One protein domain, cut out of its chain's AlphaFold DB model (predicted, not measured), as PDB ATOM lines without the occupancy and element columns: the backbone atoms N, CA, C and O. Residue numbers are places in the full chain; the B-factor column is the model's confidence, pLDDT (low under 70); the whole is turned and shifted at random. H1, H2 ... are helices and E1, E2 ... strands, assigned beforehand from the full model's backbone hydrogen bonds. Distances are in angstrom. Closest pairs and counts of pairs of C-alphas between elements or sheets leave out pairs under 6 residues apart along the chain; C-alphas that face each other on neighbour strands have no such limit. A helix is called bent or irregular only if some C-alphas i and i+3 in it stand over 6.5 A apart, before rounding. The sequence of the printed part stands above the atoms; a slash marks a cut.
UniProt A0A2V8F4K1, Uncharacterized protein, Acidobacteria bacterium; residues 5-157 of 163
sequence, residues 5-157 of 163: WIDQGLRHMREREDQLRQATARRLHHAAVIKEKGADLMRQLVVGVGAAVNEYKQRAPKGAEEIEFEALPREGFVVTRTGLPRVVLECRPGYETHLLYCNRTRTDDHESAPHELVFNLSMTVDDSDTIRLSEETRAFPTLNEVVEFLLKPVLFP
ATOM      1  N   TRP A   5      -0.407  37.260  89.992       61.19
ATOM      2  CA  TRP A   5      -0.846  36.278  88.991       61.19
ATOM      3  C   TRP A   5      -2.369  36.040  88.999       61.19
ATOM      4  O   TRP A   5      -2.944  35.729  87.955       61.19
ATOM      5  N   ILE A   6      -3.034  36.213  90.150       67.75
ATOM      6  CA  ILE A   6      -4.497  36.096  90.286       67.75
ATOM      7  C   ILE A   6      -5.162  37.334  89.682       67.75
ATOM      8  O   ILE A   6      -6.103  37.210  88.898       67.75
ATOM      9  N   ASP A   7      -4.629  38.520  89.981       71.62
ATOM     10  CA  ASP A   7      -5.121  39.780  89.426       71.62
ATOM     11  C   ASP A   7      -4.893  39.861  87.912       71.62
ATOM     12  O   ASP A   7      -5.771  40.323  87.178       71.62
ATOM     13  N   GLN A   8      -3.763  39.349  87.414       67.62
ATOM     14  CA  GLN A   8      -3.497  39.234  85.979       67.62
ATOM     15  C   GLN A   8      -4.456  38.241  85.299       67.62
ATOM     16  O   GLN A   8      -5.014  38.550  84.245       67.62
ATOM     17  N   GLY A   9      -4.738  37.093  85.926       68.94
ATOM     18  CA  GLY A   9      -5.722  36.124  85.430       68.94
ATOM     19  C   GLY A   9      -7.154  36.674  85.379       68.94
ATOM     20  O   GLY A   9      -7.864  36.472  84.393       68.94
ATOM     21  N   LEU A  10      -7.576  37.427  86.399       74.19
ATOM     22  CA  LEU A  10      -8.893  38.073  86.444       74.19
ATOM     23  C   LEU A  10      -9.039  39.190  85.401       74.19
ATOM     24  O   LEU A  10     -10.112  39.327  84.811       74.19
ATOM     25  N   ARG A  11      -7.976  39.964  85.138       75.75
ATOM     26  CA  ARG A  11      -7.965  40.978  84.068       75.75
ATOM     27  C   ARG A  11      -8.111  40.338  82.692       75.75
ATOM     28  O   ARG A  11      -8.995  40.747  81.950       75.75
ATOM     29  N   HIS A  12      -7.360  39.276  82.401       78.31
ATOM     30  CA  HIS A  12      -7.477  38.561  81.127       78.31
ATOM     31  C   HIS A  12      -8.858  37.928  80.911       78.31
ATOM     32  O   HIS A  12      -9.360  37.920  79.786       78.31
ATOM     33  N   MET A  13      -9.509  37.423  81.966       78.81
ATOM     34  CA  MET A  13     -10.886  36.928  81.851       78.81
ATOM     35  C   MET A  13     -11.884  38.051  81.549       78.81
ATOM     36  O   MET A  13     -12.719  37.878  80.663       78.81
ATOM     37  N   ARG A  14     -11.775  39.202  82.226       79.81
ATOM     38  CA  ARG A  14     -12.640  40.368  81.971       79.81
ATOM     39  C   ARG A  14     -12.427  40.948  80.575       79.81
ATOM     40  O   ARG A  14     -13.397  41.175  79.868       79.81
ATOM     41  N   GLU A  15     -11.176  41.102  80.145       84.62
ATOM     42  CA  GLU A  15     -10.833  41.553  78.789       84.62
ATOM     43  C   GLU A  15     -11.429  40.631  77.723       84.62
ATOM     44  O   GLU A  15     -12.011  41.099  76.747       84.62
ATOM     45  N   ARG A  16     -11.332  39.311  77.921       83.31
ATOM     46  CA  ARG A  16     -11.915  38.330  77.002       83.31
ATOM     47  C   ARG A  16     -13.441  38.394  76.991       83.31
ATOM     48  O   ARG A  16     -14.043  38.285  75.925       83.31
ATOM     49  N   GLU A  17     -14.072  38.565  78.148       87.06
ATOM     50  CA  GLU A  17     -15.525  38.714  78.246       87.06
ATOM     51  C   GLU A  17     -16.007  39.992  77.545       87.06
ATOM     52  O   GLU A  17     -16.951  39.940  76.754       87.06
ATOM     53  N   ASP A  18     -15.320  41.115  77.749       88.19
ATOM     54  CA  ASP A  18     -15.632  42.385  77.095       88.19
ATOM     55  C   ASP A  18     -15.415  42.313  75.577       88.19
ATOM     56  O   ASP A  18     -16.263  42.779  74.814       88.19
ATOM     57  N   GLN A  19     -14.347  41.655  75.113       87.50
ATOM     58  CA  GLN A  19     -14.124  41.401  73.686       87.50
ATOM     59  C   GLN A  19     -15.249  40.560  73.070       87.50
ATOM     60  O   GLN A  19     -15.747  40.888  71.993       87.50
ATOM     61  N   LEU A  20     -15.690  39.498  73.753       89.06
ATOM     62  CA  LEU A  20     -16.797  38.658  73.291       89.06
ATOM     63  C   LEU A  20     -18.119  39.432  73.252       89.06
ATOM     64  O   LEU A  20     -18.871  39.309  72.281       89.06
ATOM     65  N   ARG A  21     -18.394  40.262  74.264       91.00
ATOM     66  CA  ARG A  21     -19.579  41.133  74.302       91.00
ATOM     67  C   ARG A  21     -19.562  42.145  73.161       91.00
ATOM     68  O   ARG A  21     -20.556  42.259  72.451       91.00
ATOM     69  N   GLN A  22     -18.436  42.821  72.932       89.19
ATOM     70  CA  GLN A  22     -18.285  43.774  71.830       89.19
ATOM     71  C   GLN A  22     -18.428  43.093  70.466       89.19
ATOM     72  O   GLN A  22     -19.150  43.594  69.606       89.19
ATOM     73  N   ALA A  23     -17.804  41.930  70.266       88.12
ATOM     74  CA  ALA A  23     -17.939  41.161  69.031       88.12
ATOM     75  C   ALA A  23     -19.393  40.724  68.786       88.12
ATOM     76  O   ALA A  23     -19.882  40.796  67.658       88.12
ATOM     77  N   THR A  24     -20.103  40.317  69.839       89.62
ATOM     78  CA  THR A  24     -21.522  39.942  69.759       89.62
ATOM     79  C   THR A  24     -22.397  41.149  69.430       89.62
ATOM     80  O   THR A  24     -23.222  41.066  68.524       89.62
ATOM     81  N   ALA A  25     -22.180  42.288  70.094       89.31
ATOM     82  CA  ALA A  25     -22.901  43.527  69.818       89.31
ATOM     83  C   ALA A  25     -22.695  43.993  68.369       89.31
ATOM     84  O   ALA A  25     -23.667  44.313  67.691       89.31
ATOM     85  N   ARG A  26     -21.456  43.938  67.857       87.88
ATOM     86  CA  ARG A  26     -21.152  44.237  66.447       87.88
ATOM     87  C   ARG A  26     -21.884  43.297  65.496       87.88
ATOM     88  O   ARG A  26     -22.499  43.760  64.548       87.88
ATOM     89  N   ARG A  27     -21.882  41.986  65.757       87.88
ATOM     90  CA  ARG A  27     -22.607  41.013  64.918       87.88
ATOM     91  C   ARG A  27     -24.110  41.289  64.874       87.88
ATOM     92  O   ARG A  27     -24.693  41.236  63.798       87.88
ATOM     93  N   LEU A  28     -24.719  41.597  66.020       90.94
ATOM     94  CA  LEU A  28     -26.141  41.949  66.097       90.94
ATOM     95  C   LEU A  28     -26.441  43.251  65.349       90.94
ATOM     96  O   LEU A  28     -27.420  43.313  64.611       90.94
ATOM     97  N   HIS A  29     -25.577  44.257  65.499       92.12
ATOM     98  CA  HIS A  29     -25.675  45.522  64.769       92.12
ATOM     99  C   HIS A  29     -25.596  45.308  63.255       92.12
ATOM    100  O   HIS A  29     -26.480  45.741  62.524       92.12
ATOM    101  N   HIS A  30     -24.603  44.551  62.783       92.56
ATOM    102  CA  HIS A  30     -24.441  44.247  61.360       92.56
ATOM    103  C   HIS A  30     -25.671  43.522  60.801       92.56
ATOM    104  O   HIS A  30     -26.163  43.881  59.734       92.56
ATOM    105  N   ALA A  31     -26.202  42.543  61.540       92.38
ATOM    106  CA  ALA A  31     -27.411  41.827  61.142       92.38
ATOM    107  C   ALA A  31     -28.630  42.756  61.039       92.38
ATOM    108  O   ALA A  31     -29.424  42.638  60.106       92.38
ATOM    109  N   ALA A  32     -28.771  43.706  61.968       93.19
ATOM    110  CA  ALA A  32     -29.846  44.693  61.934       93.19
ATOM    111  C   ALA A  32     -29.731  45.614  60.709       93.19
ATOM    112  O   ALA A  32     -30.706  45.768  59.976       93.19
ATOM    113  N   VAL A  33     -28.534  46.143  60.439       95.81
ATOM    114  CA  VAL A  33     -28.281  47.011  59.278       95.81
ATOM    115  C   VAL A  33     -28.524  46.268  57.962       95.81
ATOM    116  O   VAL A  33     -29.160  46.817  57.065       95.81
ATOM    117  N   ILE A  34     -28.081  45.012  57.835       94.69
ATOM    118  CA  ILE A  34     -28.315  44.201  56.627       94.69
ATOM    119  C   ILE A  34     -29.803  43.913  56.439       94.69
ATOM    120  O   ILE A  34     -30.311  44.016  55.324       94.69
ATOM    121  N   LYS A  35     -30.526  43.603  57.515       92.31
ATOM    122  CA  LYS A  35     -31.974  43.387  57.452       92.31
ATOM    123  C   LYS A  35     -32.734  44.645  57.021       92.31
ATOM    124  O   LYS A  35     -33.731  44.531  56.317       92.31
ATOM    125  N   GLU A  36     -32.281  45.821  57.446       93.56
ATOM    126  CA  GLU A  36     -32.905  47.102  57.108       93.56
ATOM    127  C   GLU A  36     -32.558  47.566  55.686       93.56
ATOM    128  O   GLU A  36     -33.450  47.910  54.914       93.56
ATOM    129  N   LYS A  37     -31.269  47.560  55.326       95.00
ATOM    130  CA  LYS A  37     -30.752  48.199  54.103       95.00
ATOM    131  C   LYS A  37     -30.409  47.214  52.980       95.00
ATOM    132  O   LYS A  37     -30.127  47.635  51.858       95.00
ATOM    133  N   GLY A  38     -30.422  45.907  53.244       94.56
ATOM    134  CA  GLY A  38     -30.012  44.878  52.281       94.56
ATOM    135  C   GLY A  38     -30.883  44.843  51.027       94.56
ATOM    136  O   GLY A  38     -30.358  44.725  49.921       94.56
ATOM    137  N   ALA A  39     -32.198  45.019  51.175       94.06
ATOM    138  CA  ALA A  39     -33.111  45.067  50.035       94.06
ATOM    139  C   ALA A  39     -32.824  46.264  49.115       94.06
ATOM    140  O   ALA A  39     -32.870  46.137  47.892       94.06
ATOM    141  N   ASP A  40     -32.471  47.419  49.682       94.81
ATOM    142  CA  ASP A  40     -32.119  48.614  48.909       94.81
ATOM    143  C   ASP A  40     -30.832  48.416  48.116       94.81
ATOM    144  O   ASP A  40     -30.803  48.722  46.923       94.81
ATOM    145  N   LEU A  41     -29.805  47.845  48.753       95.00
ATOM    146  CA  LEU A  41     -28.565  47.456  48.086       95.00
ATOM    147  C   LEU A  41     -28.846  46.525  46.900       95.00
ATOM    148  O   LEU A  41     -28.341  46.753  45.802       95.00
ATOM    149  N   MET A  42     -29.679  45.500  47.101       96.19
ATOM    150  CA  MET A  42     -30.008  44.542  46.047       96.19
ATOM    151  C   MET A  42     -30.781  45.180  44.898       96.19
ATOM    152  O   MET A  42     -30.457  44.933  43.740       96.19
ATOM    153  N   ARG A  43     -31.743  46.065  45.184       95.62
ATOM    154  CA  ARG A  43     -32.439  46.827  44.135       95.62
ATOM    155  C   ARG A  43     -31.471  47.680  43.319       95.62
ATOM    156  O   ARG A  43     -31.575  47.699  42.096       95.62
ATOM    157  N   GLN A  44     -30.518  48.347  43.969       95.94
ATOM    158  CA  GLN A  44     -29.487  49.122  43.274       95.94
ATOM    159  C   GLN A  44     -28.589  48.227  42.411       95.94
ATOM    160  O   GLN A  44     -28.305  48.582  41.270       95.94
ATOM    161  N   LEU A  45     -28.192  47.056  42.918       97.00
ATOM    162  CA  LEU A  45     -27.396  46.089  42.164       97.00
ATOM    163  C   LEU A  45     -28.150  45.571  40.931       97.00
ATOM    164  O   LEU A  45     -27.598  45.599  39.838       97.00
ATOM    165  N   VAL A  46     -29.418  45.173  41.076       97.69
ATOM    166  CA  VAL A  46     -30.286  44.738  39.964       97.69
ATOM    167  C   VAL A  46     -30.384  45.830  38.894       97.69
ATOM    168  O   VAL A  46     -30.220  45.549  37.707       97.69
ATOM    169  N   VAL A  47     -30.599  47.087  39.298       96.75
ATOM    170  CA  VAL A  47     -30.632  48.232  38.373       96.75
ATOM    171  C   VAL A  47     -29.281  48.424  37.677       96.75
ATOM    172  O   VAL A  47     -29.253  48.610  36.461       96.75
ATOM    173  N   GLY A  48     -28.172  48.348  38.416       97.31
ATOM    174  CA  GLY A  48     -26.818  48.483  37.873       97.31
ATOM    175  C   GLY A  48     -26.476  47.394  36.855       97.31
ATOM    176  O   GLY A  48     -25.995  47.702  35.766       97.31
ATOM    177  N   VAL A  49     -26.797  46.135  37.164       97.88
ATOM    178  CA  VAL A  49     -26.624  44.996  36.250       97.88
ATOM    179  C   VAL A  49     -27.464  45.186  34.989       97.88
ATOM    180  O   VAL A  49     -26.935  45.087  33.881       97.88
ATOM    181  N   GLY A  50     -28.750  45.514  35.133       96.50
ATOM    182  CA  GLY A  50     -29.633  45.750  33.991       96.50
ATOM    183  C   GLY A  50     -29.151  46.900  33.100       96.50
ATOM    184  O   GLY A  50     -29.167  46.785  31.874       96.50
ATOM    185  N   ALA A  51     -28.666  47.993  33.696       96.25
ATOM    186  CA  ALA A  51     -28.091  49.117  32.964       96.25
ATOM    187  C   ALA A  51     -26.823  48.714  32.191       96.25
ATOM    188  O   ALA A  51     -26.722  49.020  31.004       96.25
ATOM    189  N   ALA A  52     -25.906  47.976  32.822       95.69
ATOM    190  CA  ALA A  52     -24.676  47.510  32.186       95.69
ATOM    191  C   ALA A  52     -24.946  46.527  31.031       95.69
ATOM    192  O   ALA A  52     -24.342  46.640  29.964       95.69
ATOM    193  N   VAL A  53     -25.903  45.605  31.195       94.75
ATOM    194  CA  VAL A  53     -26.338  44.706  30.113       94.75
ATOM    195  C   VAL A  53     -26.942  45.502  28.952       94.75
ATOM    196  O   VAL A  53     -26.629  45.238  27.791       94.75
ATOM    197  N   ASN A  54     -27.770  46.511  29.235       93.50
ATOM    198  CA  ASN A  54     -28.336  47.377  28.200       93.50
ATOM    199  C   ASN A  54     -27.259  48.190  27.465       93.50
ATOM    200  O   ASN A  54     -27.304  48.295  26.239       93.50
ATOM    201  N   GLU A  55     -26.278  48.734  28.185       93.06
ATOM    202  CA  GLU A  55     -25.139  49.446  27.599       93.06
ATOM    203  C   GLU A  55     -24.313  48.526  26.690       93.06
ATOM    204  O   GLU A  55     -23.973  48.914  25.568       93.06
ATOM    205  N   TYR A  56     -24.053  47.288  27.125       90.62
ATOM    206  CA  TYR A  56     -23.388  46.278  26.302       90.62
ATOM    207  C   TYR A  56     -24.159  46.031  25.001       90.62
ATOM    208  O   TYR A  56     -23.582  46.155  23.923       90.62
ATOM    209  N   LYS A  57     -25.473  45.775  25.076       90.19
ATOM    210  CA  LYS A  57     -26.327  45.544  23.894       90.19
ATOM    211  C   LYS A  57     -26.289  46.695  22.892       90.19
ATOM    212  O   LYS A  57     -26.301  46.457  21.690       90.19
ATOM    213  N   GLN A  58     -26.259  47.937  23.375       90.75
ATOM    214  CA  GLN A  58     -26.227  49.123  22.515       90.75
ATOM    215  C   GLN A  58     -24.888  49.300  21.793       90.75
ATOM    216  O   GLN A  58     -24.853  49.846  20.691       90.75
ATOM    217  N   ARG A  59     -23.786  48.870  22.418       88.88
ATOM    218  CA  ARG A  59     -22.431  48.975  21.857       88.88
ATOM    219  C   ARG A  59     -22.012  47.748  21.057       88.88
ATOM    220  O   ARG A  59     -21.075  47.839  20.265       88.88
ATOM    221  N   ALA A  60     -22.670  46.615  21.274       82.44
ATOM    222  CA  ALA A  60     -22.340  45.372  20.612       82.44
ATOM    223  C   ALA A  60     -22.590  45.475  19.090       82.44
ATOM    224  O   ALA A  60     -23.582  46.070  18.658       82.44
ATOM    225  N   PRO A  61     -21.703  44.910  18.248       78.69
ATOM    226  CA  PRO A  61     -21.917  44.853  16.806       78.69
ATOM    227  C   PRO A  61     -23.260  44.194  16.461       78.69
ATOM    228  O   PRO A  61     -23.701  43.272  17.144       78.69
ATOM    229  N   LYS A  62     -23.907  44.613  15.365       69.31
ATOM    230  CA  LYS A  62     -25.115  43.925  14.872       69.31
ATOM    231  C   LYS A  62     -24.797  42.449  14.605       69.31
ATOM    232  O   LYS A  62     -23.907  42.159  13.812       69.31
ATOM    233  N   GLY A  63     -25.543  41.548  15.247       59.62
ATOM    234  CA  GLY A  63     -25.308  40.100  15.190       59.62
ATOM    235  C   GLY A  63     -24.408  39.555  16.305       59.62
ATOM    236  O   GLY A  63     -24.131  38.360  16.308       59.62
ATOM    237  N   ALA A  64     -23.961  40.397  17.242       67.50
ATOM    238  CA  ALA A  64     -23.392  39.929  18.500       67.50
ATOM    239  C   ALA A  64     -24.433  39.129  19.292       67.50
ATOM    240  O   ALA A  64     -25.638  39.352  19.165       67.50
ATOM    241  N   GLU A  65     -23.940  38.183  20.082       72.44
ATOM    242  CA  GLU A  65     -24.770  37.220  20.790       72.44
ATOM    243  C   GLU A  65     -25.810  37.874  21.696       72.44
ATOM    244  O   GLU A  65     -25.580  38.922  22.307       72.44
ATOM    245  N   GLU A  66     -26.969  37.227  21.781       85.44
ATOM    246  CA  GLU A  66     -28.080  37.729  22.566       85.44
ATOM    247  C   GLU A  66     -27.810  37.497  24.052       85.44
ATOM    248  O   GLU A  66     -27.589  36.377  24.523       85.44
ATOM    249  N   ILE A  67     -27.788  38.604  24.787       92.44
ATOM    250  CA  ILE A  67     -27.711  38.607  26.241       92.44
ATOM    251  C   ILE A  67     -29.094  38.961  26.763       92.44
ATOM    252  O   ILE A  67     -29.739  39.875  26.266       92.44
ATOM    253  N   GLU A  68     -29.567  38.272  27.778       94.12
ATOM    254  CA  GLU A  68     -30.856  38.494  28.412       94.12
ATOM    255  C   GLU A  68     -30.633  38.817  29.883       94.12
ATOM    256  O   GLU A  68     -29.691  38.331  30.508       94.12
ATOM    257  N   PHE A  69     -31.491  39.674  30.422       96.75
ATOM    258  CA  PHE A  69     -31.483  40.051  31.826       96.75
ATOM    259  C   PHE A  69     -32.909  39.982  32.349       96.75
ATOM    260  O   PHE A  69     -33.812  40.591  31.770       96.75
ATOM    261  N   GLU A  70     -33.088  39.273  33.455       97.00
ATOM    262  CA  GLU A  70     -34.358  39.141  34.150       97.00
ATOM    263  C   GLU A  70     -34.163  39.459  35.633       97.00
ATOM    264  O   GLU A  70     -33.318  38.869  36.310       97.00
ATOM    265  N   ALA A  71     -34.958  40.391  36.157       95.88
ATOM    266  CA  ALA A  71     -35.051  40.607  37.594       95.88
ATOM    267  C   ALA A  71     -35.964  39.534  38.200       95.88
ATOM    268  O   ALA A  71     -37.106  39.366  37.773       95.88
ATOM    269  N   LEU A  72     -35.473  38.828  39.214       93.19
ATOM    270  CA  LEU A  72     -36.227  37.782  39.893       93.19
ATOM    271  C   LEU A  72     -37.099  38.361  41.018       93.19
ATOM    272  O   LEU A  72     -36.787  39.412  41.589       93.19
ATOM    273  N   PRO A  73     -38.159  37.643  41.431       86.75
ATOM    274  CA  PRO A  73     -38.846  37.932  42.684       86.75
ATOM    275  C   PRO A  73     -37.863  37.938  43.867       86.75
ATOM    276  O   PRO A  73     -36.960  37.102  43.919       86.75
ATOM    277  N   ARG A  74     -38.090  38.818  44.856       85.06
ATOM    278  CA  ARG A  74     -37.231  38.985  46.051       85.06
ATOM    279  C   ARG A  74     -35.815  39.482  45.733       85.06
ATOM    280  O   ARG A  74     -34.826  38.960  46.242       85.06
ATOM    281  N   GLU A  75     -35.742  40.485  44.862       89.56
ATOM    282  CA  GLU A  75     -34.534  41.279  44.599       89.56
ATOM    283  C   GLU A  75     -33.314  40.491  44.066       89.56
ATOM    284  O   GLU A  75     -32.185  40.969  44.156       89.56
ATOM    285  N   GLY A  76     -33.520  39.300  43.493       94.62
ATOM    286  CA  GLY A  76     -32.492  38.562  42.746       94.62
ATOM    287  C   GLY A  76     -32.467  38.927  41.259       94.62
ATOM    288  O   GLY A  76     -33.276  39.727  40.785       94.62
ATOM    289  N   PHE A  77     -31.574  38.304  40.495       97.94
ATOM    290  CA  PHE A  77     -31.540  38.450  39.038       97.94
ATOM    291  C   PHE A  77     -30.909  37.243  38.341       97.94
ATOM    292  O   PHE A  77     -30.153  36.483  38.950       97.94
ATOM    293  N   VAL A  78     -31.204  37.113  37.047       98.00
ATOM    294  CA  VAL A  78     -30.561  36.181  36.119       98.00
ATOM    295  C   VAL A  78     -30.041  36.955  34.915       98.00
ATOM    296  O   VAL A  78     -30.732  37.818  34.372       98.00
ATOM    297  N   VAL A  79     -28.820  36.640  34.490       97.75
ATOM    298  CA  VAL A  79     -28.235  37.110  33.232       97.75
ATOM    299  C   VAL A  79     -27.877  35.891  32.394       97.75
ATOM    300  O   VAL A  79     -27.173  35.002  32.866       97.75
ATOM    301  N   THR A  80     -28.334  35.858  31.146       96.38
ATOM    302  CA  THR A  80     -28.103  34.736  30.228       96.38
ATOM    303  C   THR A  80     -27.443  35.232  28.951       96.38
ATOM    304  O   THR A  80     -27.992  36.090  28.279       96.38
ATOM    305  N   ARG A  81     -26.298  34.667  28.572       93.69
ATOM    306  CA  ARG A  81     -25.726  34.755  27.220       93.69
ATOM    307  C   ARG A  81     -26.098  33.483  26.476       93.69
ATOM    308  O   ARG A  81     -25.742  32.397  26.930       93.69
ATOM    309  N   THR A  82     -26.842  33.601  25.380       89.56
ATOM    310  CA  THR A  82     -27.440  32.445  24.690       89.56
ATOM    311  C   THR A  82     -26.505  31.772  23.687       89.56
ATOM    312  O   THR A  82     -26.655  30.573  23.443       89.56
ATOM    313  N   GLY A  83     -25.544  32.506  23.120       88.00
ATOM    314  CA  GLY A  83     -24.559  31.953  22.193       88.00
ATOM    315  C   GLY A  83     -23.451  31.183  22.907       88.00
ATOM    316  O   GLY A  83     -23.226  31.355  24.104       88.00
ATOM    317  N   LEU A  84     -22.789  30.285  22.173       87.06
ATOM    318  CA  LEU A  84     -21.753  29.411  22.717       87.06
ATOM    319  C   LEU A  84     -20.423  30.172  22.913       87.06
ATOM    320  O   LEU A  84     -20.019  30.924  22.027       87.06
ATOM    321  N   PRO A  85     -19.728  30.012  24.054       90.25
ATOM    322  CA  PRO A  85     -20.161  29.271  25.239       90.25
ATOM    323  C   PRO A  85     -21.366  29.941  25.919       90.25
ATOM    324  O   PRO A  85     -21.339  31.132  26.245       90.25
ATOM    325  N   ARG A  86     -22.430  29.167  26.149       92.88
ATOM    326  CA  ARG A  86     -23.640  29.655  26.812       92.88
ATOM    327  C   ARG A  86     -23.304  29.868  28.275       92.88
ATOM    328  O   ARG A  86     -22.794  28.953  28.914       92.88
ATOM    329  N   VAL A  87     -23.612  31.043  28.811       95.69
ATOM    330  CA  VAL A  87     -23.382  31.344  30.228       95.69
ATOM    331  C   VAL A  87     -24.665  31.841  30.862       95.69
ATOM    332  O   VAL A  87     -25.315  32.740  30.339       95.69
ATOM    333  N   VAL A  88     -25.014  31.260  32.000       96.69
ATOM    334  CA  VAL A  88     -26.114  31.695  32.855       96.69
ATOM    335  C   VAL A  88     -25.518  32.079  34.198       96.69
ATOM    336  O   VAL A  88     -24.791  31.287  34.789       96.69
ATOM    337  N   LEU A  89     -25.811  33.284  34.672       98.19
ATOM    338  CA  LEU A  89     -25.497  33.735  36.021       98.19
ATOM    339  C   LEU A  89     -26.804  34.038  36.742       98.19
ATOM    340  O   LEU A  89     -27.541  34.930  36.332       98.19
ATOM    341  N   GLU A  90     -27.057  33.341  37.836       98.06
ATOM    342  CA  GLU A  90     -28.167  33.606  38.740       98.06
ATOM    343  C   GLU A  90     -27.618  34.079  40.080       98.06
ATOM    344  O   GLU A  90     -26.755  33.419  40.651       98.06
ATOM    345  N   CYS A  91     -28.132  35.191  40.605       98.00
ATOM    346  CA  CYS A  91     -27.773  35.676  41.934       98.00
ATOM    347  C   CYS A  91     -29.019  35.950  42.790       98.00
ATOM    348  O   CYS A  91     -29.980  36.583  42.341       98.00
ATOM    349  N   ARG A  92     -28.996  35.497  44.051       97.00
ATOM    350  CA  ARG A  92     -30.089  35.651  45.025       97.00
ATOM    351  C   ARG A  92     -29.592  36.097  46.397       97.00
ATOM    352  O   ARG A  92     -28.632  35.521  46.914       97.00
ATOM    353  N   PRO A  93     -30.258  37.071  47.036       96.31
ATOM    354  CA  PRO A  93     -29.854  37.514  48.358       96.31
ATOM    355  C   PRO A  93     -30.260  36.519  49.452       96.31
ATOM    356  O   PRO A  93     -31.373  35.995  49.482       96.31
ATOM    357  N   GLY A  94     -29.349  36.314  50.394       94.81
ATOM    358  CA  GLY A  94     -29.534  35.632  51.664       94.81
ATOM    359  C   GLY A  94     -29.356  36.610  52.812       94.81
ATOM    360  O   GLY A  94     -28.293  36.665  53.422       94.81
ATOM    361  N   TYR A  95     -30.392  37.389  53.129       92.56
ATOM    362  CA  TYR A  95     -30.304  38.388  54.202       92.56
ATOM    363  C   TYR A  95     -30.090  37.765  55.585       92.56
ATOM    364  O   TYR A  95     -29.507  38.402  56.447       92.56
ATOM    365  N   GLU A  96     -30.533  36.525  55.809       91.06
ATOM    366  CA  GLU A  96     -30.318  35.817  57.082       91.06
ATOM    367  C   GLU A  96     -28.880  35.312  57.232       91.06
ATOM    368  O   GLU A  96     -28.348  35.235  58.337       91.06
ATOM    369  N   THR A  97     -28.249  34.970  56.113       93.12
ATOM    370  CA  THR A  97     -26.875  34.466  56.065       93.12
ATOM    371  C   THR A  97     -25.859  35.560  55.759       93.12
ATOM    372  O   THR A  97     -24.661  35.303  55.834       93.12
ATOM    373  N   HIS A  98     -26.327  36.777  55.466       94.88
ATOM    374  CA  HIS A  98     -25.519  37.919  55.037       94.88
ATOM    375  C   HIS A  98     -24.701  37.619  53.770       94.88
ATOM    376  O   HIS A  98     -23.555  38.048  53.650       94.88
ATOM    377  N   LEU A  99     -25.275  36.863  52.831       95.88
ATOM    378  CA  LEU A  99     -24.620  36.470  51.581       95.88
ATOM    379  C   LEU A  99     -25.464  36.871  50.370       95.88
ATOM    380  O   LEU A  99     -26.688  36.866  50.423       95.88
ATOM    381  N   LEU A 100     -24.812  37.163  49.251       97.12
ATOM    382  CA  LEU A 100     -25.392  37.081  47.917       97.12
ATOM    383  C   LEU A 100     -24.928  35.761  47.306       97.12
ATOM    384  O   LEU A 100     -23.743  35.600  47.016       97.12
ATOM    385  N   TYR A 101     -25.855  34.825  47.142       97.38
ATOM    386  CA  TYR A 101     -25.595  33.533  46.521       97.38
ATOM    387  C   TYR A 101     -25.574  33.697  45.015       97.38
ATOM    388  O   TYR A 101     -26.573  34.157  44.467       97.38
ATOM    389  N   CYS A 102     -24.492  33.304  44.356       97.69
ATOM    390  CA  CYS A 102     -24.397  33.327  42.906       97.69
ATOM    391  C   CYS A 102     -24.061  31.936  42.361       97.69
ATOM    392  O   CYS A 102     -23.199  31.225  42.875       97.69
ATOM    393  N   ASN A 103     -24.760  31.555  41.299       97.62
ATOM    394  CA  ASN A 103     -24.520  30.338  40.546       97.62
ATOM    395  C   ASN A 103     -24.259  30.704  39.089       97.62
ATOM    396  O   ASN A 103     -25.082  31.364  38.451       97.62
ATOM    397  N   ARG A 104     -23.112  30.277  38.573       96.81
ATOM    398  CA  ARG A 104     -22.719  30.456  37.185       96.81
ATOM    399  C   ARG A 104     -22.651  29.102  36.497       96.81
ATOM    400  O   ARG A 104     -21.805  28.277  36.823       96.81
ATOM    401  N   THR A 105     -23.492  28.904  35.495       96.38
ATOM    402  CA  THR A 105     -23.474  27.724  34.632       96.38
ATOM    403  C   THR A 105     -22.907  28.088  33.266       96.38
ATOM    404  O   THR A 105     -23.349  29.060  32.657       96.38
ATOM    405  N   ARG A 106     -21.946  27.309  32.769       94.31
ATOM    406  CA  ARG A 106     -21.309  27.481  31.459       94.31
ATOM    407  C   ARG A 106     -21.445  26.210  30.625       94.31
ATOM    408  O   ARG A 106     -21.154  25.126  31.110       94.31
ATOM    409  N   THR A 107     -21.830  26.341  29.365       94.19
ATOM    410  CA  THR A 107     -21.911  25.233  28.405       94.19
ATOM    411  C   THR A 107     -21.131  25.618  27.155       94.19
ATOM    412  O   THR A 107     -21.526  26.548  26.454       94.19
ATOM    413  N   ASP A 108     -20.007  24.945  26.904       91.19
ATOM    414  CA  ASP A 108     -19.054  25.350  25.862       91.19
ATOM    415  C   ASP A 108     -19.525  25.043  24.440       91.19
ATOM    416  O   ASP A 108     -19.383  25.880  23.549       91.19
ATOM    417  N   ASP A 109     -20.148  23.886  24.242       90.31
ATOM    418  CA  ASP A 109     -20.737  23.472  22.975       90.31
ATOM    419  C   ASP A 109     -22.001  22.623  23.197       90.31
ATOM    420  O   ASP A 109     -22.461  22.435  24.323       90.31
ATOM    421  N   HIS A 110     -22.612  22.147  22.112       86.81
ATOM    422  CA  HIS A 110     -23.855  21.373  22.171       86.81
ATOM    423  C   HIS A 110     -23.700  19.960  22.755       86.81
ATOM    424  O   HIS A 110     -24.710  19.339  23.086       86.81
ATOM    425  N   GLU A 111     -22.475  19.443  22.852       87.69
ATOM    426  CA  GLU A 111     -22.181  18.079  23.307       87.69
ATOM    427  C   GLU A 111     -21.602  18.064  24.731       87.69
ATOM    428  O   GLU A 111     -21.681  17.055  25.434       87.69
ATOM    429  N   SER A 112     -21.062  19.198  25.177       86.94
ATOM    430  CA  SER A 112     -20.438  19.388  26.476       86.94
ATOM    431  C   SER A 112     -21.465  19.446  27.602       86.94
ATOM    432  O   SER A 112     -22.502  20.111  27.519       86.94
ATOM    433  N   ALA A 113     -21.141  18.784  28.713       90.69
ATOM    434  CA  ALA A 113     -21.909  18.924  29.939       90.69
ATOM    435  C   ALA A 113     -21.774  20.357  30.492       90.69
ATOM    436  O   ALA A 113     -20.695  20.947  30.402       90.69
ATOM    437  N   PRO A 114     -22.831  20.927  31.094       91.94
ATOM    438  CA  PRO A 114     -22.721  22.215  31.761       91.94
ATOM    439  C   PRO A 114     -21.738  22.163  32.939       91.94
ATOM    440  O   PRO A 114     -21.823  21.286  33.798       91.94
ATOM    441  N   HIS A 115     -20.838  23.136  32.994       93.31
ATOM    442  CA  HIS A 115     -19.949  23.401  34.116       93.31
ATOM    443  C   HIS A 115     -20.617  24.381  35.077       93.31
ATOM    444  O   HIS A 115     -21.008  25.476  34.674       93.31
ATOM    445  N   GLU A 116     -20.728  24.003  36.345       95.06
ATOM    446  CA  GLU A 116     -21.348  24.821  37.386       95.06
ATOM    447  C   GLU A 116     -20.285  25.377  38.340       95.06
ATOM    448  O   GLU A 116     -19.430  24.640  38.834       95.06
ATOM    449  N   LEU A 117     -20.345  26.681  38.604       94.56
ATOM    450  CA  LEU A 117     -19.535  27.374  39.598       94.56
ATOM    451  C   LEU A 117     -20.457  28.124  40.557       94.56
ATOM    452  O   LEU A 117     -21.116  29.091  40.176       94.56
ATOM    453  N   VAL A 118     -20.446  27.709  41.820       95.94
ATOM    454  CA  VAL A 118     -21.183  28.372  42.899       95.94
ATOM    455  C   VAL A 118     -20.211  29.199  43.728       95.94
ATOM    456  O   VAL A 118     -19.207  28.678  44.213       95.94
ATOM    457  N   PHE A 119     -20.521  30.476  43.917       95.81
ATOM    458  CA  PHE A 119     -19.720  31.400  44.718       95.81
ATOM    459  C   PHE A 119     -20.625  32.394  45.450       95.81
ATOM    460  O   PHE A 119     -21.783  32.601  45.084       95.81
ATOM    461  N   ASN A 120     -20.108  33.002  46.518       96.50
ATOM    462  CA  ASN A 120     -20.890  33.881  47.384       96.50
ATOM    463  C   ASN A 120     -20.181  35.213  47.588       96.50
ATOM    464  O   ASN A 120     -18.993  35.236  47.906       96.50
ATOM    465  N   LEU A 121     -20.934  36.311  47.522       97.25
ATOM    466  CA  LEU A 121     -20.450  37.604  48.000       97.25
ATOM    467  C   LEU A 121     -20.939  37.830  49.427       97.25
ATOM    468  O   LEU A 121     -22.136  37.782  49.699       97.25
ATOM    469  N   SER A 122     -20.020  38.087  50.347       96.38
ATOM    470  CA  SER A 122     -20.345  38.428  51.729       96.38
ATOM    471  C   SER A 122     -20.840  39.865  51.827       96.38
ATOM    472  O   SER A 122     -20.216  40.778  51.291       96.38
ATOM    473  N   MET A 123     -21.942  40.065  52.545       95.44
ATOM    474  CA  MET A 123     -22.444  41.375  52.938       95.44
ATOM    475  C   MET A 123     -21.797  41.762  54.265       95.44
ATOM    476  O   MET A 123     -22.008  41.122  55.296       95.44
ATOM    477  N   THR A 124     -20.997  42.817  54.244       91.44
ATOM    478  CA  THR A 124     -20.343  43.369  55.433       91.44
ATOM    479  C   THR A 124     -20.830  44.788  55.670       91.44
ATOM    480  O   THR A 124     -21.267  45.456  54.740       91.44
ATOM    481  N   VAL A 125     -20.797  45.240  56.918       92.31
ATOM    482  CA  VAL A 125     -21.217  46.593  57.299       92.31
ATOM    483  C   VAL A 125     -19.978  47.333  57.774       92.31
ATOM    484  O   VAL A 125     -19.214  46.787  58.573       92.31
ATOM    485  N   ASP A 126     -19.753  48.528  57.234       88.44
ATOM    486  CA  ASP A 126     -18.690  49.417  57.695       88.44
ATOM    487  C   ASP A 126     -19.151  50.328  58.846       88.44
ATOM    488  O   ASP A 126     -20.323  50.346  59.219       88.44
ATOM    489  N   ASP A 127     -18.225  51.104  59.415       85.44
ATOM    490  CA  ASP A 127     -18.508  51.993  60.554       85.44
ATOM    491  C   ASP A 127     -19.517  53.117  60.227       85.44
ATOM    492  O   ASP A 127     -19.972  53.818  61.128       85.44
ATOM    493  N   SER A 128     -19.858  53.319  58.947       89.94
ATOM    494  CA  SER A 128     -20.863  54.290  58.480       89.94
ATOM    495  C   SER A 128     -22.214  53.634  58.169       89.94
ATOM    496  O   SER A 128     -23.035  54.212  57.454       89.94
ATOM    497  N   ASP A 129     -22.444  52.416  58.662       90.62
ATOM    498  CA  ASP A 129     -23.635  51.601  58.406       90.62
ATOM    499  C   ASP A 129     -23.927  51.392  56.912       90.62
ATOM    500  O   ASP A 129     -25.090  51.264  56.504       90.62
ATOM    501  N   THR A 130     -22.883  51.388  56.081       91.19
ATOM    502  CA  THR A 130     -22.989  51.100  54.651       91.19
ATOM    503  C   THR A 130     -22.683  49.630  54.417       91.19
ATOM    504  O   THR A 130     -21.683  49.100  54.906       91.19
ATOM    505  N   ILE A 131     -23.552  48.956  53.660       93.62
ATOM    506  CA  ILE A 131     -23.332  47.559  53.289       93.62
ATOM    507  C   ILE A 131     -22.351  47.512  52.116       93.62
ATOM    508  O   ILE A 131     -22.578  48.139  51.082       93.62
ATOM    509  N   ARG A 132     -21.282  46.734  52.267       93.19
ATOM    510  CA  ARG A 132     -20.304  46.424  51.223       93.19
ATOM    511  C   ARG A 132     -20.371  44.952  50.861       93.19
ATOM    512  O   ARG A 132     -20.629  44.106  51.717       93.19
ATOM    513  N   LEU A 133     -20.094  44.660  49.596       95.44
ATOM    514  CA  LEU A 133     -19.953  43.297  49.105       95.44
ATOM    515  C   LEU A 133     -18.470  42.936  49.025       95.44
ATOM    516  O   LEU A 133     -17.627  43.777  48.704       95.44
ATOM    517  N   SER A 134     -18.149  41.682  49.312       94.62
ATOM    518  CA  SER A 134     -16.795  41.146  49.176       94.62
ATOM    519  C   SER A 134     -16.826  39.685  48.755       94.62
ATOM    520  O   SER A 134     -17.648  38.921  49.251       94.62
ATOM    521  N   GLU A 135     -15.902  39.276  47.900       93.56
ATOM    522  CA  GLU A 135     -15.643  37.869  47.597       93.56
ATOM    523  C   GLU A 135     -14.362  37.451  48.316       93.56
ATOM    524  O   GLU A 135     -13.297  38.000  48.042       93.56
ATOM    525  N   GLU A 136     -14.454  36.505  49.250       87.25
ATOM    526  CA  GLU A 136     -13.308  36.033  50.038       87.25
ATOM    527  C   GLU A 136     -12.471  37.183  50.642       87.25
ATOM    528  O   GLU A 136     -12.890  37.818  51.610       87.25
ATOM    529  N   THR A 137     -11.286  37.459  50.085       83.69
ATOM    530  CA  THR A 137     -10.361  38.517  50.530       83.69
ATOM    531  C   THR A 137     -10.497  39.823  49.743       83.69
ATOM    532  O   THR A 137      -9.925  40.844  50.132       83.69
ATOM    533  N   ARG A 138     -11.270  39.825  48.654       90.50
ATOM    534  CA  ARG A 138     -11.493  40.979  47.788       90.50
ATOM    535  C   ARG A 138     -12.741  41.738  48.226       90.50
ATOM    536  O   ARG A 138     -13.868  41.330  47.958       90.50
ATOM    537  N   ALA A 139     -12.541  42.885  48.864       90.75
ATOM    538  CA  ALA A 139     -13.617  43.844  49.090       90.75
ATOM    539  C   ALA A 139     -13.890  44.649  47.815       90.75
ATOM    540  O   ALA A 139     -12.947  45.082  47.154       90.75
ATOM    541  N   PHE A 140     -15.166  44.885  47.504       93.56
ATOM    542  CA  PHE A 140     -15.579  45.775  46.423       93.56
ATOM    543  C   PHE A 140     -15.923  47.157  47.009       93.56
ATOM    544  O   PHE A 140     -16.899  47.282  47.754       93.56
ATOM    545  N   PRO A 141     -15.135  48.207  46.713       89.31
ATOM    546  CA  PRO A 141     -15.397  49.573  47.168       89.31
ATOM    547  C   PRO A 141     -16.708  50.158  46.642       89.31
ATOM    548  O   PRO A 141     -17.302  51.012  47.299       89.31
ATOM    549  N   THR A 142     -17.149  49.733  45.456       93.00
ATOM    550  CA  THR A 142     -18.336  50.272  44.785       93.00
ATOM    551  C   THR A 142     -19.213  49.167  44.207       93.00
ATOM    552  O   THR A 142     -18.732  48.093  43.851       93.00
ATOM    553  N   LEU A 143     -20.510  49.452  44.042       93.75
ATOM    554  CA  LEU A 143     -21.425  48.549  43.337       93.75
ATOM    555  C   LEU A 143     -21.025  48.337  41.871       93.75
ATOM    556  O   LEU A 143     -21.233  47.250  41.349       93.75
ATOM    557  N   ASN A 144     -20.415  49.331  41.218       95.56
ATOM    558  CA  ASN A 144     -19.962  49.193  39.833       95.56
ATOM    559  C   ASN A 144     -18.898  48.100  39.686       95.56
ATOM    560  O   ASN A 144     -18.956  47.323  38.739       95.56
ATOM    561  N   GLU A 145     -17.971  47.993  40.639       96.12
ATOM    562  CA  GLU A 145     -16.973  46.918  40.634       96.12
ATOM    563  C   GLU A 145     -17.600  45.542  40.866       96.12
ATOM    564  O   GLU A 145     -17.144  44.561  40.286       96.12
ATOM    565  N   VAL A 146     -18.669  45.465  41.667       96.75
ATOM    566  CA  VAL A 146     -19.451  44.230  41.826       96.75
ATOM    567  C   VAL A 146     -20.143  43.866  40.515       96.75
ATOM    568  O   VAL A 146     -20.087  42.716  40.091       96.75
ATOM    569  N   VAL A 147     -20.777  44.838  39.852       97.50
ATOM    570  CA  VAL A 147     -21.431  44.638  38.550       97.50
ATOM    571  C   VAL A 147     -20.420  44.150  37.515       97.50
ATOM    572  O   VAL A 147     -20.688  43.168  36.829       97.50
ATOM    573  N   GLU A 148     -19.250  44.786  37.425       95.81
ATOM    574  CA  GLU A 148     -18.180  44.361  36.522       95.81
ATOM    575  C   GLU A 148     -17.711  42.942  36.849       95.81
ATOM    576  O   GLU A 148     -17.627  42.106  35.953       95.81
ATOM    577  N   PHE A 149     -17.445  42.656  38.125       95.75
ATOM    578  CA  PHE A 149     -17.012  41.340  38.578       95.75
ATOM    579  C   PHE A 149     -18.004  40.237  38.184       95.75
ATOM    580  O   PHE A 149     -17.602  39.217  37.632       95.75
ATOM    581  N   LEU A 150     -19.297  40.470  38.411       96.62
ATOM    582  CA  LEU A 150     -20.357  39.512  38.101       96.62
ATOM    583  C   LEU A 150     -20.565  39.347  36.591       96.62
ATOM    584  O   LEU A 150     -20.754  38.232  36.111       96.62
ATOM    585  N   LEU A 151     -20.533  40.442  35.828       96.00
ATOM    586  CA  LEU A 151     -20.868  40.411  34.406       96.00
ATOM    587  C   LEU A 151     -19.702  40.034  33.504       96.00
ATOM    588  O   LEU A 151     -19.938  39.426  32.464       96.00
ATOM    589  N   LYS A 152     -18.455  40.356  33.853       93.56
ATOM    590  CA  LYS A 152     -17.299  40.108  32.979       93.56
ATOM    591  C   LYS A 152     -17.206  38.653  32.485       93.56
ATOM    592  O   LYS A 152     -17.029  38.483  31.279       93.56
ATOM    593  N   PRO A 153     -17.418  37.621  33.321       91.38
ATOM    594  CA  PRO A 153     -17.418  36.233  32.861       91.38
ATOM    595  C   PRO A 153     -18.579  35.875  31.935       91.38
ATOM    596  O   PRO A 153     -18.462  34.984  31.101       91.38
ATOM    597  N   VAL A 154     -19.717  36.554  32.093       92.44
ATOM    598  CA  VAL A 154     -20.906  36.340  31.263       92.44
ATOM    599  C   VAL A 154     -20.736  37.034  29.918       92.44
ATOM    600  O   VAL A 154     -21.032  36.445  28.890       92.44
ATOM    601  N   LEU A 155     -20.240  38.273  29.910       90.19
ATOM    602  CA  LEU A 155     -20.077  39.091  28.707       90.19
ATOM    603  C   LEU A 155     -18.857  38.675  27.869       90.19
ATOM    604  O   LEU A 155     -18.867  38.845  26.648       90.19
ATOM    605  N   PHE A 156     -17.814  38.139  28.513       88.75
ATOM    606  CA  PHE A 156     -16.535  37.781  27.890       88.75
ATOM    607  C   PHE A 156     -16.016  36.401  28.351       88.75
ATOM    608  O   PHE A 156     -14.910  36.298  28.888       88.75
ATOM    609  N   PRO A 157     -16.777  35.316  28.128       81.62
ATOM    610  CA  PRO A 157     -16.476  33.986  28.675       81.62
ATOM    611  C   PRO A 157     -15.195  33.334  28.130       81.62
ATOM    612  O   PRO A 157     -14.657  32.403  28.731       81.62
TER     613      PRO A 157
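Overview. This is residues 5 to 157 of the 163 residues of an uncharacterized protein of Acidobacteria bacterium (UniProt A0A2V8F4K1). A sheet of six strands, curled like part of a barrel, wraps round a short helix, H2, and round H1b, the second arm of a very long bent helix. The first arm, H1a, runs away from this body, and its residues 5 to 25 stick out free and make much of the length. The printed part has 153 residues, with H1, E1 to E6 and H2 in that order; the sheet is a meander, each strand the antiparallel neighbour of the one before, in the order E1 - E2 - E3 - E4 - E5 - E6. The class is mixed, helices and strands, in two layers, with H1b and H2 on one face of the sheet. The whole is loose, with a radius of gyration of the C-alphas of 20.6 A and spans of 77 by 32 by 24 A.

Arrangement. The twisted sheet begins with the hairpin of edge strand E1, residues 67 to 71, and E2, residues 77 to 81, where N 68 and O 80 are 2.7 A apart. E3, residues 86 to 94, forms a hairpin with E2, with N 79 and O 89 at 2.8 A. E4, residues 99 to 107, forms one with E3, with N 94 and O 99 at 2.7 A. E5, residues 115 to 125, forms one with E4, with N 102 and O 119 at 2.9 A. Its pairing is staggered: residues 115 to 122 pair with E4, and 122 to 125 with edge strand E6, residues 131 to 135, where N 122 and O 134 are 2.7 A apart. H1, residues 5 to 59, was assigned as one helix by its hydrogen bonds but is bent, with C-alphas 36 and 39 7.4 A apart; its arms H1a, residues 5 to 36, and H1b, residues 39 to 59, stand at a steep tilt of 56 degrees. The sheet curls round H1b, whose Gly 50 has its C-alpha 6.4 A from that of Phe 69 in E1, their closest pair. H1a only grazes the sheet, with residues 26 to 35. The sheet also curls round H2, residues 143 to 155, which is only just irregular, with C-alphas 150 and 153 6.8 A apart; its closest C-alphas with E3 are Val 154 and Val 87, 5.7 A. H1b, with residues 45 to 52 alone, touches H2 at a steep tilt of 48 degrees, the same way; the closest C-alphas are Val 49 and Val 147, 5.7 A. H1a and H2 are apart. Every O i to N i+4 pair is within hydrogen-bond range in H1a and H1b, and 7 of 9 in H2.

Along the chain. H1a begins at C-alpha 5, (-0.846, 36.278, 88.991), and is 46.5 A long; H1b is 30.4 A. E5 is 32.8 A, E3 26.2 A and E4 25.9 A. H2 ends at C-alpha 155, (-20.077, 39.091, 28.707).

Size, cuts and confidence. The C-alphas farthest apart are those of Ile 6 and Lys 62, 78.6 A. The printed part has no cut, and no link is long. Residues 5 to 6, 8 to 9 and 62 to 64 have pLDDT under 70; the mean of the printed part is 90.7.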